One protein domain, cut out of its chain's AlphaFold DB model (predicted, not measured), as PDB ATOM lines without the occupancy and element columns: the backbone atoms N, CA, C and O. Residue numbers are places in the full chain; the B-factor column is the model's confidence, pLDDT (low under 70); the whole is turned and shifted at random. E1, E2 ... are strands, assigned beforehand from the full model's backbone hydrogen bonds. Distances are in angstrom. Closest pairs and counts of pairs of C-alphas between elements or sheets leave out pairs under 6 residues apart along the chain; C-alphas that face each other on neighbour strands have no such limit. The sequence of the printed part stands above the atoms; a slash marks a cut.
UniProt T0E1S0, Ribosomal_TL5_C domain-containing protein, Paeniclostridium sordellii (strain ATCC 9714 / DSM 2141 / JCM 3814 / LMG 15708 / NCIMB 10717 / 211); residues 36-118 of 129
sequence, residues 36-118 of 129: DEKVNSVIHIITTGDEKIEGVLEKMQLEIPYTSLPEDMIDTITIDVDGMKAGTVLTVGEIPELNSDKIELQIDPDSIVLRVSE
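This is residues 36 to 118 of the 129 residues of the protein "Ribosomal_TL5_C domain-containing protein" of Paeniclostridium sordellii (strain ATCC 9714 / DSM 2141 / JCM 3814 / LMG 15708 / NCIMB 10717 / 211) (UniProt T0E1S0). A four-stranded sheet, curled like part of a barrel, runs along most of a rod-shaped body, and a smaller sheet of three strands lies across from the half of it that holds E4. The long strand E1 joins the two halves of the curled sheet, with E3 and then E6 beside its first part and E4 beside its last part, while the link from E5 to E6 passes from the small sheet to the curled one. The printed part has 83 residues, with seven named strands in the order E1 to E7 and no named helix; the class is all strand, though under half of the residues, 37 of 83, are in named elements. The larger sheet has the order E4, E1, E3, E6 and is mixed, and the smaller has the order E2, E7, E5 and is antiparallel throughout. The whole is compact by its radius of gyration of the C-alphas, 13.6 A, and the C-alphas span 46 by 21 by 16 A.

E1, residues 39 to 48, is an inner strand of the larger sheet, and its pairing is staggered. Over its residues 39 to 44 it pairs with E3, residues 63 to 68. The two are antiparallel, with 139 degrees between their directions; N 41 and O 66 are 2.9 A apart, within hydrogen-bond range, as are N 64 and O 43 at 2.9 A. Over its residues 44 to 48 E1 pairs with E4, residues 76 to 80, which is parallel to it at 27 degrees. There N 46 and O 77 are 2.8 A apart, within hydrogen-bond range, and the facing C-alphas of Thr 76 and His 44 are 4.6 A apart. E6, residues 103 to 105, is the antiparallel neighbour of E3 at 137 degrees, with N 67 and O 104 within hydrogen-bond range at 2.8 A. E4 and E6 are the edge strands of this strongly twisted sheet, and they are apart. From edge to edge the strands' lines turn by 73 degrees and the way across the sheet turns by 132 degrees. In the smaller sheet, E7, residues 112 to 117, is the inner strand. E2, residues 56 to 59, is antiparallel to E7 at 170 degrees, with N 58 and O 115 within hydrogen-bond range at 2.8 A. E5, residues 89 to 91, is antiparallel to E7 at 175 degrees, with N 90 and O 114 within hydrogen-bond range at 2.9 A. Between the sheets, E1 and E7 are only just apart, their closest C-alphas 8.2 A from each other; E4 and E7 are also apart.

E1 is the longest strand, 28.2 A from C-alpha 39 at (-44.938, -22.398, 22.544) to C-alpha 48 at (-40.855, -48.438, 12.532). E2 measures 9.6 A from residue 56 to 59, and E3 15.2 A from residue 63 to 68. E4 measures 13.1 A from residue 76 to 80. E5, residues 89 to 91, and E6, residues 103 to 105, have three residues each and measure 6.5 A and 6.4 A. E7 measures 13.0 A and ends with C-alpha 117 at (-50.826, -48.315, -1.020).

The two C-alphas farthest apart are those of Asp 36 and Glu 118, the first and last printed residues, at 46.7 A. The printed part has no cut. The link from E5 to E6, 11 residues, is long, and the link from E2 to E3, 3 residues, is tight. The mean pLDDT of the printed part is 88.6, and no printed residue is under 70.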
ATOM      1  N   ASP A  36     -44.728 -21.236  31.918       86.81
ATOM      2  CA  ASP A  36     -46.129 -20.807  31.868       86.81
ATOM      3  C   ASP A  36     -46.580 -20.304  30.481       86.81
ATOM      4  O   ASP A  36     -47.711 -19.837  30.328       86.81
ATOM      5  N   GLU A  37     -45.709 -20.346  29.464       87.19
ATOM      6  CA  GLU A  37     -46.015 -19.842  28.125       87.19
ATOM      7  C   GLU A  37     -46.179 -20.987  27.129       87.19
ATOM      8  O   GLU A  37     -45.294 -21.820  26.956       87.19
ATOM      9  N   LYS A  38     -47.313 -20.991  26.423       88.19
ATOM     10  CA  LYS A  38     -47.534 -21.902  25.306       88.19
ATOM     11  C   LYS A  38     -46.611 -21.549  24.143       88.19
ATOM     12  O   LYS A  38     -46.608 -20.415  23.664       88.19
ATOM     13  N   VAL A  39     -45.877 -22.538  23.657       88.75
ATOM     14  CA  VAL A  39     -44.938 -22.398  22.544       88.75
ATOM     15  C   VAL A  39     -45.416 -23.195  21.339       88.75
ATOM     16  O   VAL A  39     -46.092 -24.212  21.478       88.75
ATOM     17  N   ASN A  40     -45.088 -22.701  20.146       90.56
ATOM     18  CA  ASN A  40     -45.344 -23.424  18.906       90.56
ATOM     19  C   ASN A  40     -44.191 -24.384  18.639       90.56
ATOM     20  O   ASN A  40     -43.018 -23.992  18.627       90.56
ATOM     21  N   SER A  41     -44.541 -25.632  18.386       89.56
ATOM     22  CA  SER A  41     -43.593 -26.716  18.207       89.56
ATOM     23  C   SER A  41     -44.070 -27.646  17.097       89.56
ATOM     24  O   SER A  41     -45.188 -27.533  16.595       89.56
ATOM     25  N   VAL A  42     -43.185 -28.536  16.661       91.25
ATOM     26  CA  VAL A  42     -43.462 -29.485  15.581       91.25
ATOM     27  C   VAL A  42     -43.117 -30.873  16.084       91.25
ATOM     28  O   VAL A  42     -41.989 -31.107  16.515       91.25
ATOM     29  N   ILE A  43     -44.092 -31.776  16.033       91.50
ATOM     30  CA  ILE A  43     -43.888 -33.186  16.355       91.50
ATOM     31  C   ILE A  43     -43.379 -33.883  15.108       91.50
ATOM     32  O   ILE A  43     -44.001 -33.785  14.046       91.50
ATOM     33  N   HIS A  44     -42.283 -34.617  15.251       91.88
ATOM     34  CA  HIS A  44     -41.746 -35.446  14.184       91.88
ATOM     35  C   HIS A  44     -42.317 -36.860  14.284       91.88
ATOM     36  O   HIS A  44     -42.177 -37.539  15.300       91.88
ATOM     37  N   ILE A  45     -42.955 -37.321  13.216       91.75
ATOM     38  CA  ILE A  45     -43.446 -38.689  13.105       91.75
ATOM     39  C   ILE A  45     -42.336 -39.566  12.533       91.75
ATOM     40  O   ILE A  45     -41.852 -39.347  11.418       91.75
ATOM     41  N   ILE A  46     -41.966 -40.598  13.283       91.31
ATOM     42  CA  ILE A  46     -41.050 -41.650  12.851       91.31
ATOM     43  C   ILE A  46     -41.844 -42.940  12.707       91.31
ATOM     44  O   ILE A  46     -42.686 -43.260  13.539       91.31
ATOM     45  N   THR A  47     -41.571 -43.697  11.653       90.50
ATOM     46  CA  THR A  47     -42.169 -45.015  11.445       90.50
ATOM     47  C   THR A  47     -41.159 -46.110  11.763       90.50
ATOM     48  O   THR A  47     -39.959 -45.949  11.522       90.50
ATOM     49  N   THR A  48     -41.645 -47.222  12.304       91.56
ATOM     50  CA  THR A  48     -40.855 -48.438  12.532       91.56
ATOM     51  C   THR A  48     -41.550 -49.636  11.909       91.56
ATOM     52  O   THR A  48     -42.771 -49.720  11.942       91.56
ATOM     53  N   GLY A  49     -40.783 -50.586  11.370       85.69
ATOM     54  CA  GLY A  49     -41.350 -51.772  10.716       85.69
ATOM     55  C   GLY A  49     -41.660 -51.586   9.229       85.69
ATOM     56  O   GLY A  49     -42.266 -52.470   8.630       85.69
ATOM     57  N   ASP A  50     -41.198 -50.489   8.612       81.69
ATOM     58  CA  ASP A  50     -41.364 -50.187   7.182       81.69
ATOM     59  C   ASP A  50     -41.005 -51.370   6.257       81.69
ATOM     60  O   ASP A  50     -41.626 -51.570   5.216       81.69
ATOM     61  N   GLU A  51     -40.010 -52.174   6.638       79.75
ATOM     62  CA  GLU A  51     -39.510 -53.316   5.860       79.75
ATOM     63  C   GLU A  51     -40.488 -54.499   5.769       79.75
ATOM     64  O   GLU A  51     -40.365 -55.328   4.868       79.75
ATOM     65  N   LYS A  52     -41.453 -54.587   6.691       80.94
ATOM     66  CA  LYS A  52     -42.401 -55.706   6.789       80.94
ATOM     67  C   LYS A  52     -43.746 -55.417   6.124       80.94
ATOM     68  O   LYS A  52     -44.640 -56.261   6.144       80.94
ATOM     69  N   ILE A  53     -43.903 -54.234   5.534       82.12
ATOM     70  CA  ILE A  53     -45.142 -53.836   4.873       82.12
ATOM     71  C   ILE A  53     -45.246 -54.512   3.505       82.12
ATOM     72  O   ILE A  53     -44.413 -54.310   2.619       82.12
ATOM     73  N   GLU A  54     -46.332 -55.254   3.289       75.69
ATOM     74  CA  GLU A  54     -46.704 -55.798   1.977       75.69
ATOM     75  C   GLU A  54     -47.363 -54.709   1.103       75.69
ATOM     76  O   GLU A  54     -48.554 -54.754   0.796       75.69
ATOM     77  N   GLY A  55     -46.599 -53.678   0.727       81.31
ATOM     78  CA  GLY A  55     -47.119 -52.518  -0.005       81.31
ATOM     79  C   GLY A  55     -46.097 -51.403  -0.222       81.31
ATOM     80  O   GLY A  55     -44.888 -51.607  -0.112       81.31
ATOM     81  N   VAL A  56     -46.593 -50.213  -0.561       85.00
ATOM     82  CA  VAL A  56     -45.811 -48.972  -0.628       85.00
ATOM     83  C   VAL A  56     -46.294 -48.054   0.488       85.00
ATOM     84  O   VAL A  56     -47.431 -47.587   0.450       85.00
ATOM     85  N   LEU A  57     -45.437 -47.798   1.478       88.88
ATOM     86  CA  LEU A  57     -45.708 -46.817   2.526       88.88
ATOM     87  C   LEU A  57     -45.439 -45.408   1.993       88.88
ATOM     88  O   LEU A  57     -44.300 -45.038   1.707       88.88
ATOM     89  N   GLU A  58     -46.494 -44.616   1.881       89.06
ATOM     90  CA  GLU A  58     -46.434 -43.212   1.500       89.06
ATOM     91  C   GLU A  58     -46.552 -42.346   2.755       89.06
ATOM     92  O   GLU A  58     -47.585 -42.320   3.425       89.06
ATOM     93  N   LYS A  59     -45.473 -41.628   3.066       90.62
ATOM     94  CA  LYS A  59     -45.399 -40.677   4.176       90.62
ATOM     95  C   LYS A  59     -45.778 -39.303   3.638       90.62
ATOM     96  O   LYS A  59     -45.042 -38.747   2.825       90.62
ATOM     97  N   MET A  60     -46.946 -38.801   4.026       89.75
ATOM     98  CA  MET A  60     -47.475 -37.536   3.516       89.75
ATOM     99  C   MET A  60     -47.120 -36.387   4.449       89.75
ATOM    100  O   MET A  60     -46.545 -35.396   4.005       89.75
ATOM    101  N   GLN A  61     -47.407 -36.548   5.740       89.62
ATOM    102  CA  GLN A  61     -47.167 -35.518   6.733       89.62
ATOM    103  C   GLN A  61     -46.484 -36.096   7.967       89.62
ATOM    104  O   GLN A  61     -47.121 -36.667   8.842       89.62
ATOM    105  N   LEU A  62     -45.164 -35.924   8.020       89.75
ATOM    106  CA  LEU A  62     -44.333 -36.373   9.140       89.75
ATOM    107  C   LEU A  62     -44.037 -35.269  10.156       89.75
ATOM    108  O   LEU A  62     -43.356 -35.513  11.142       89.75
ATOM    109  N   GLU A  63     -44.530 -34.063   9.909       91.94
ATOM    110  CA  GLU A  63     -44.331 -32.898  10.756       91.94
ATOM    111  C   GLU A  63     -45.702 -32.347  11.127       91.94
ATOM    112  O   GLU A  63     -46.469 -31.902  10.265       91.94
ATOM    113  N   ILE A  64     -46.036 -32.423  12.413       92.12
ATOM    114  CA  ILE A  64     -47.336 -31.993  12.923       92.12
ATOM    115  C   ILE A  64     -47.125 -30.748  13.784       92.12
ATOM    116  O   ILE A  64     -46.599 -30.860  14.895       92.12
ATOM    117  N   PRO A  65     -47.491 -29.556  13.280       92.38
ATOM    118  CA  PRO A  65     -47.399 -28.333  14.057       92.38
ATOM    119  C   PRO A  65     -48.459 -28.332  15.163       92.38
ATOM    120  O   PRO A  65     -49.628 -28.662  14.936       92.38
ATOM    121  N   TYR A  66     -48.043 -27.955  16.365       93.12
ATOM    122  CA  TYR A  66     -48.894 -27.899  17.546       93.12
ATOM    123  C   TYR A  66     -48.430 -26.798  18.498       93.12
ATOM    124  O   TYR A  66     -47.330 -26.249  18.383       93.12
ATOM    125  N   THR A  67     -49.277 -26.493  19.468       91.81
ATOM    126  CA  THR A  67     -48.984 -25.563  20.547       91.81
ATOM    127  C   THR A  67     -49.144 -26.277  21.886       91.81
ATOM    128  O   THR A  67     -50.169 -26.911  22.132       91.81
ATOM    129  N   SER A  68     -48.157 -26.170  22.773       92.44
ATOM    130  CA  SER A  68     -48.235 -26.735  24.128       92.44
ATOM    131  C   SER A  68     -47.405 -25.940  25.128       92.44
ATOM    132  O   SER A  68     -46.619 -25.067  24.756       92.44
ATOM    133  N   LEU A  69     -47.562 -26.254  26.413       91.88
ATOM    134  CA  LEU A  69     -46.595 -25.836  27.425       91.88
ATOM    135  C   LEU A  69     -45.274 -26.607  27.243       91.88
ATOM    136  O   LEU A  69     -45.312 -27.757  26.791       91.88
ATOM    137  N   PRO A  70     -44.119 -26.036  27.640       88.12
ATOM    138  CA  PRO A  70     -42.829 -26.719  27.588       88.12
ATOM    139  C   PRO A  70     -42.777 -28.045  28.353       88.12
ATOM    140  O   PRO A  70     -41.987 -28.917  28.006       88.12
ATOM    141  N   GLU A  71     -43.601 -28.200  29.394       88.88
ATOM    142  CA  GLU A  71     -43.699 -29.438  30.180       88.88
ATOM    143  C   GLU A  71     -44.405 -30.582  29.437       88.88
ATOM    144  O   GLU A  71     -44.114 -31.748  29.695       88.88
ATOM    145  N   ASP A  72     -45.289 -30.244  28.498       89.94
ATOM    146  CA  ASP A  72     -46.090 -31.188  27.714       89.94
ATOM    147  C   ASP A  72     -45.602 -31.290  26.260       89.94
ATOM    148  O   ASP A  72     -46.280 -31.871  25.411       89.94
ATOM    149  N   MET A  73     -44.436 -30.712  25.951       88.56
ATOM    150  CA  MET A  73     -43.855 -30.778  24.615       88.56
ATOM    151  C   MET A  73     -43.513 -32.221  24.232       88.56
ATOM    152  O   MET A  73     -42.748 -32.913  24.907       88.56
ATOM    153  N   ILE A  74     -44.030 -32.626  23.080       89.31
ATOM    154  CA  ILE A  74     -43.714 -33.866  22.384       89.31
ATOM    155  C   ILE A  74     -42.744 -33.530  21.248       89.31
ATOM    156  O   ILE A  74     -43.024 -32.686  20.396       89.31
ATOM    157  N   ASP A  75     -41.580 -34.170  21.248       86.12
ATOM    158  CA  ASP A  75     -40.572 -33.984  20.199       86.12
ATOM    159  C   ASP A  75     -40.816 -34.935  19.019       86.12
ATOM    160  O   ASP A  75     -40.867 -34.526  17.858       86.12
ATOM    161  N   THR A  76     -41.022 -36.214  19.334       90.25
ATOM    162  CA  THR A  76     -41.118 -37.294  18.354       90.25
ATOM    163  C   THR A  76     -42.194 -38.298  18.758       90.25
ATOM    164  O   THR A  76     -42.243 -38.706  19.917       90.25
ATOM    165  N   ILE A  77     -42.990 -38.749  17.788       91.50
ATOM    166  CA  ILE A  77     -43.934 -39.867  17.927       91.50
ATOM    167  C   ILE A  77     -43.460 -41.014  17.045       91.50
ATOM    168  O   ILE A  77     -43.124 -40.815  15.877       91.50
ATOM    169  N   THR A  78     -43.444 -42.224  17.600       91.62
ATOM    170  CA  THR A  78     -43.079 -43.432  16.851       91.62
ATOM    171  C   THR A  78     -44.319 -44.243  16.527       91.62
ATOM    172  O   THR A  78     -45.033 -44.678  17.425       91.62
ATOM    173  N   ILE A  79     -44.551 -44.473  15.238       90.00
ATOM    174  CA  ILE A  79     -45.688 -45.235  14.734       90.00
ATOM    175  C   ILE A  79     -45.182 -46.577  14.223       90.00
ATOM    176  O   ILE A  79     -44.404 -46.646  13.268       90.00
ATOM    177  N   ASP A  80     -45.649 -47.646  14.859       89.88
ATOM    178  CA  ASP A  80     -45.417 -48.995  14.366       89.88
ATOM    179  C   ASP A  80     -46.328 -49.263  13.168       89.88
ATOM    180  O   ASP A  80     -47.556 -49.219  13.269       89.88
ATOM    181  N   VAL A  81     -45.703 -49.497  12.019       87.44
ATOM    182  CA  VAL A  81     -46.381 -49.797  10.759       87.44
ATOM    183  C   VAL A  81     -46.254 -51.280  10.389       87.44
ATOM    184  O   VAL A  81     -46.705 -51.687   9.315       87.44
ATOM    185  N   ASP A  82     -45.677 -52.103  11.275       85.75
ATOM    186  CA  ASP A  82     -45.580 -53.549  11.087       85.75
ATOM    187  C   ASP A  82     -46.974 -54.184  10.927       85.75
ATOM    188  O   ASP A  82     -47.885 -53.987  11.733       85.75
ATOM    189  N   GLY A  83     -47.161 -54.952   9.855       76.44
ATOM    190  CA  GLY A  83     -48.429 -55.621   9.559       76.44
ATOM    191  C   GLY A  83     -49.564 -54.713   9.066       76.44
ATOM    192  O   GLY A  83     -50.696 -55.193   8.925       76.44
ATOM    193  N   MET A  84     -49.303 -53.433   8.764       84.62
ATOM    194  CA  MET A  84     -50.299 -52.581   8.111       84.62
ATOM    195  C   MET A  84     -50.677 -53.133   6.733       84.62
ATOM    196  O   MET A  84     -49.827 -53.438   5.896       84.62
ATOM    197  N   LYS A  85     -51.986 -53.234   6.480       81.19
ATOM    198  CA  LYS A  85     -52.511 -53.721   5.200       81.19
ATOM    199  C   LYS A  85     -52.478 -52.622   4.149       81.19
ATOM    200  O   LYS A  85     -52.705 -51.452   4.458       81.19
ATOM    201  N   ALA A  86     -52.305 -53.006   2.891       83.12
ATOM    202  CA  ALA A  86     -52.552 -52.098   1.781       83.12
ATOM    203  C   ALA A  86     -53.998 -51.562   1.816       83.12
ATOM    204  O   ALA A  86     -54.939 -52.289   2.137       83.12
ATOM    205  N   GLY A  87     -54.153 -50.272   1.530       83.06
ATOM    206  CA  GLY A  87     -55.384 -49.503   1.707       83.06
ATOM    207  C   GLY A  87     -55.530 -48.830   3.077       83.06
ATOM    208  O   GLY A  87     -56.487 -48.084   3.266       83.06
ATOM    209  N   THR A  88     -54.610 -49.055   4.024       87.75
ATOM    210  CA  THR A  88     -54.655 -48.384   5.334       87.75
ATOM    211  C   THR A  88     -54.261 -46.919   5.190       87.75
ATOM    212  O   THR A  88     -53.249 -46.601   4.565       87.75
ATOM    213  N   VAL A  89     -55.045 -46.032   5.792       91.12
ATOM    214  CA  VAL A  89     -54.765 -44.598   5.897       91.12
ATOM    215  C   VAL A  89     -54.734 -44.273   7.380       91.12
ATOM    216  O   VAL A  89     -55.626 -44.707   8.098       91.12
ATOM    217  N   LEU A  90     -53.707 -43.549   7.815       91.69
ATOM    218  CA  LEU A  90     -53.597 -43.041   9.173       91.69
ATOM    219  C   LEU A  90     -53.669 -41.519   9.142       91.69
ATOM    220  O   LEU A  90     -52.875 -40.856   8.459       91.69
ATOM    221  N   THR A  91     -54.616 -40.981   9.892       93.69
ATOM    222  CA  THR A  91     -54.842 -39.539  10.026       93.69
ATOM    223  C   THR A  91     -54.263 -38.990  11.329       93.69
ATOM    224  O   THR A  91     -53.959 -39.741  12.256       93.69
ATOM    225  N   VAL A  92     -54.101 -37.667  11.414       92.38
ATOM    226  CA  VAL A  92     -53.621 -36.983  12.627       92.38
ATOM    227  C   VAL A  92     -54.522 -37.305  13.827       92.38
ATOM    228  O   VAL A  92     -54.025 -37.614  14.909       92.38
ATOM    229  N   GLY A  93     -55.841 -37.293  13.628       90.25
ATOM    230  CA  GLY A  93     -56.836 -37.568  14.665       90.25
ATOM    231  C   GLY A  93     -56.849 -39.015  15.163       90.25
ATOM    232  O   GLY A  93     -57.383 -39.281  16.236       90.25
ATOM    233  N   GLU A  94     -56.237 -39.956  14.443       90.19
ATOM    234  CA  GLU A  94     -56.113 -41.348  14.890       90.19
ATOM    235  C   GLU A  94     -54.902 -41.587  15.798       90.19
ATOM    236  O   GLU A  94     -54.798 -42.651  16.412       90.19
ATOM    237  N   ILE A  95     -53.998 -40.612  15.927       90.38
ATOM    238  CA  ILE A  95     -52.819 -40.740  16.784       90.38
ATOM    239  C   ILE A  95     -53.222 -40.419  18.234       90.38
ATOM    240  O   ILE A  95     -53.555 -39.275  18.549       90.38
ATOM    241  N   PRO A  96     -53.189 -41.392  19.164       87.69
ATOM    242  CA  PRO A  96     -53.669 -41.190  20.532       87.69
ATOM    243  C   PRO A  96     -52.829 -40.170  21.308       87.69
ATOM    244  O   PRO A  96     -53.374 -39.416  22.106       87.69
ATOM    245  N   GLU A  97     -51.525 -40.096  21.034       87.06
ATOM    246  CA  GLU A  97     -50.616 -39.104  21.629       87.06
ATOM    247  C   GLU A  97     -50.987 -37.662  21.259       87.06
ATOM    248  O   GLU A  97     -50.677 -36.740  22.011       87.06
ATOM    249  N   LEU A  98     -51.690 -37.468  20.137       87.12
ATOM    250  CA  LEU A  98     -52.138 -36.155  19.680       87.12
ATOM    251  C   LEU A  98     -53.515 -35.758  20.221       87.12
ATOM    252  O   LEU A  98     -53.861 -34.580  20.224       87.12
ATOM    253  N   ASN A  99     -54.285 -36.724  20.720       85.56
ATOM    254  CA  ASN A  99     -55.614 -36.520  21.294       85.56
ATOM    255  C   ASN A  99     -55.545 -36.188  22.794       85.56
ATOM    256  O   ASN A  99     -56.278 -36.749  23.609       85.56
ATOM    257  N   SER A 100     -54.627 -35.302  23.174       84.81
ATOM    258  CA  SER A 100     -54.458 -34.854  24.555       84.81
ATOM    259  C   SER A 100     -54.987 -33.433  24.711       84.81
ATOM    260  O   SER A 100     -54.634 -32.560  23.925       84.81
ATOM    261  N   ASP A 101     -55.746 -33.161  25.776       85.56
ATOM    262  CA  ASP A 101     -56.242 -31.808  26.096       85.56
ATOM    263  C   ASP A 101     -55.116 -30.797  26.389       85.56
ATOM    264  O   ASP A 101     -55.349 -29.596  26.535       85.56
ATOM    265  N   LYS A 102     -53.880 -31.286  26.527       88.94
ATOM    266  CA  LYS A 102     -52.699 -30.484  26.848       88.94
ATOM    267  C   LYS A 102     -52.025 -29.859  25.629       88.94
ATOM    268  O   LYS A 102     -51.231 -28.930  25.786       88.94
ATOM    269  N   ILE A 103     -52.317 -30.376  24.439       91.25
ATOM    270  CA  ILE A 103     -51.740 -29.896  23.190       91.25
ATOM    271  C   ILE A 103     -52.844 -29.380  22.271       91.25
ATOM    272  O   ILE A 103     -53.944 -29.919  22.223       91.25
ATOM    273  N   GLU A 104     -52.545 -28.327  21.525       91.81
ATOM    274  CA  GLU A 104     -53.449 -27.756  20.533       91.81
ATOM    275  C   GLU A 104     -52.856 -27.986  19.148       91.81
ATOM    276  O   GLU A 104     -51.836 -27.396  18.790       91.81
ATOM    277  N   LEU A 105     -53.479 -28.862  18.362       92.69
ATOM    278  CA  LEU A 105     -53.042 -29.138  16.998       92.69
ATOM    279  C   LEU A 105     -53.320 -27.930  16.099       92.69
ATOM    280  O   LEU A 105     -54.415 -27.369  16.108       92.69
ATOM    281  N   GLN A 106     -52.331 -27.545  15.293       91.81
ATOM    282  CA  GLN A 106     -52.455 -26.450  14.320       91.81
ATOM    283  C   GLN A 106     -52.811 -26.951  12.917       91.81
ATOM    284  O   GLN A 106     -52.776 -26.192  11.948       91.81
ATOM    285  N   ILE A 107     -53.139 -28.235  12.804       91.94
ATOM    286  CA  ILE A 107     -53.568 -28.886  11.577       91.94
ATOM    287  C   ILE A 107     -54.906 -29.590  11.789       91.94
ATOM    288  O   ILE A 107     -55.263 -29.962  12.904       91.94
ATOM    289  N   ASP A 108     -55.630 -29.770  10.690       92.25
ATOM    290  CA  ASP A 108     -56.862 -30.537  10.644       92.25
ATOM    291  C   ASP A 108     -56.634 -32.012  11.054       92.25
ATOM    292  O   ASP A 108     -55.730 -32.655  10.500       92.25
ATOM    293  N   PRO A 109     -57.431 -32.564  11.990       90.38
ATOM    294  CA  PRO A 109     -57.323 -33.956  12.427       90.38
ATOM    295  C   PRO A 109     -57.562 -34.972  11.299       90.38
ATOM    296  O   PRO A 109     -57.021 -36.075  11.372       90.38
ATOM    297  N   ASP A 110     -58.285 -34.609  10.237       91.44
ATOM    298  CA  ASP A 110     -58.510 -35.463   9.063       91.44
ATOM    299  C   ASP A 110     -57.297 -35.485   8.107       91.44
ATOM    300  O   ASP A 110     -57.296 -36.194   7.094       91.44
ATOM    301  N   SER A 111     -56.237 -34.724   8.405       92.50
ATOM    302  CA  SER A 111     -55.019 -34.712   7.592       92.50
ATOM    303  C   SER A 111     -54.315 -36.064   7.623       92.50
ATOM    304  O   SER A 111     -54.142 -36.679   8.676       92.50
ATOM    305  N   ILE A 112     -53.877 -36.526   6.454       92.62
ATOM    306  CA  ILE A 112     -53.246 -37.838   6.301       92.62
ATOM    307  C   ILE A 112     -51.768 -37.745   6.689       92.62
ATOM    308  O   ILE A 112     -50.996 -37.030   6.052       92.62
ATOM    309  N   VAL A 113     -51.368 -38.525   7.691       92.88
ATOM    310  CA  VAL A 113     -49.973 -38.655   8.142       92.88
ATOM    311  C   VAL A 113     -49.236 -39.639   7.241       92.88
ATOM    312  O   VAL A 113     -48.209 -39.316   6.635       92.88
ATOM    313  N   LEU A 114     -49.799 -40.837   7.103       92.00
ATOM    314  CA  LEU A 114     -49.246 -41.909   6.285       92.00
ATOM    315  C   LEU A 114     -50.358 -42.757   5.674       92.00
ATOM    316  O   LEU A 114     -51.469 -42.841   6.197       92.00
ATOM    317  N   ARG A 115     -50.053 -43.401   4.552       91.00
ATOM    318  CA  ARG A 115     -50.931 -44.401   3.945       91.00
ATOM    319  C   ARG A 115     -50.118 -45.541   3.359       91.00
ATOM    320  O   ARG A 115     -49.003 -45.339   2.886       91.00
ATOM    321  N   VAL A 116     -50.694 -46.731   3.358       89.88
ATOM    322  CA  VAL A 116     -50.112 -47.901   2.707       89.88
ATOM    323  C   VAL A 116     -50.893 -48.165   1.433       89.88
ATOM    324  O   VAL A 116     -52.069 -48.512   1.482       89.88
ATOM    325  N   SER A 117     -50.245 -48.016   0.288       85.88
ATOM    326  CA  SER A 117     -50.826 -48.315  -1.020       85.88
ATOM    327  C   SER A 117     -50.437 -49.716  -1.483       85.88
ATOM    328  O   SER A 117     -49.380 -50.241  -1.130       85.88
ATOM    329  N   GLU A 118     -51.284 -50.336  -2.305       81.25
ATOM    330  CA  GLU A 118     -50.936 -51.597  -2.957       81.25
ATOM    331  C   GLU A 118     -49.722 -51.396  -3.872       81.25
ATOM    332  O   GLU A 118     -49.634 -50.418  -4.624       81.25
TER     333      GLU A 118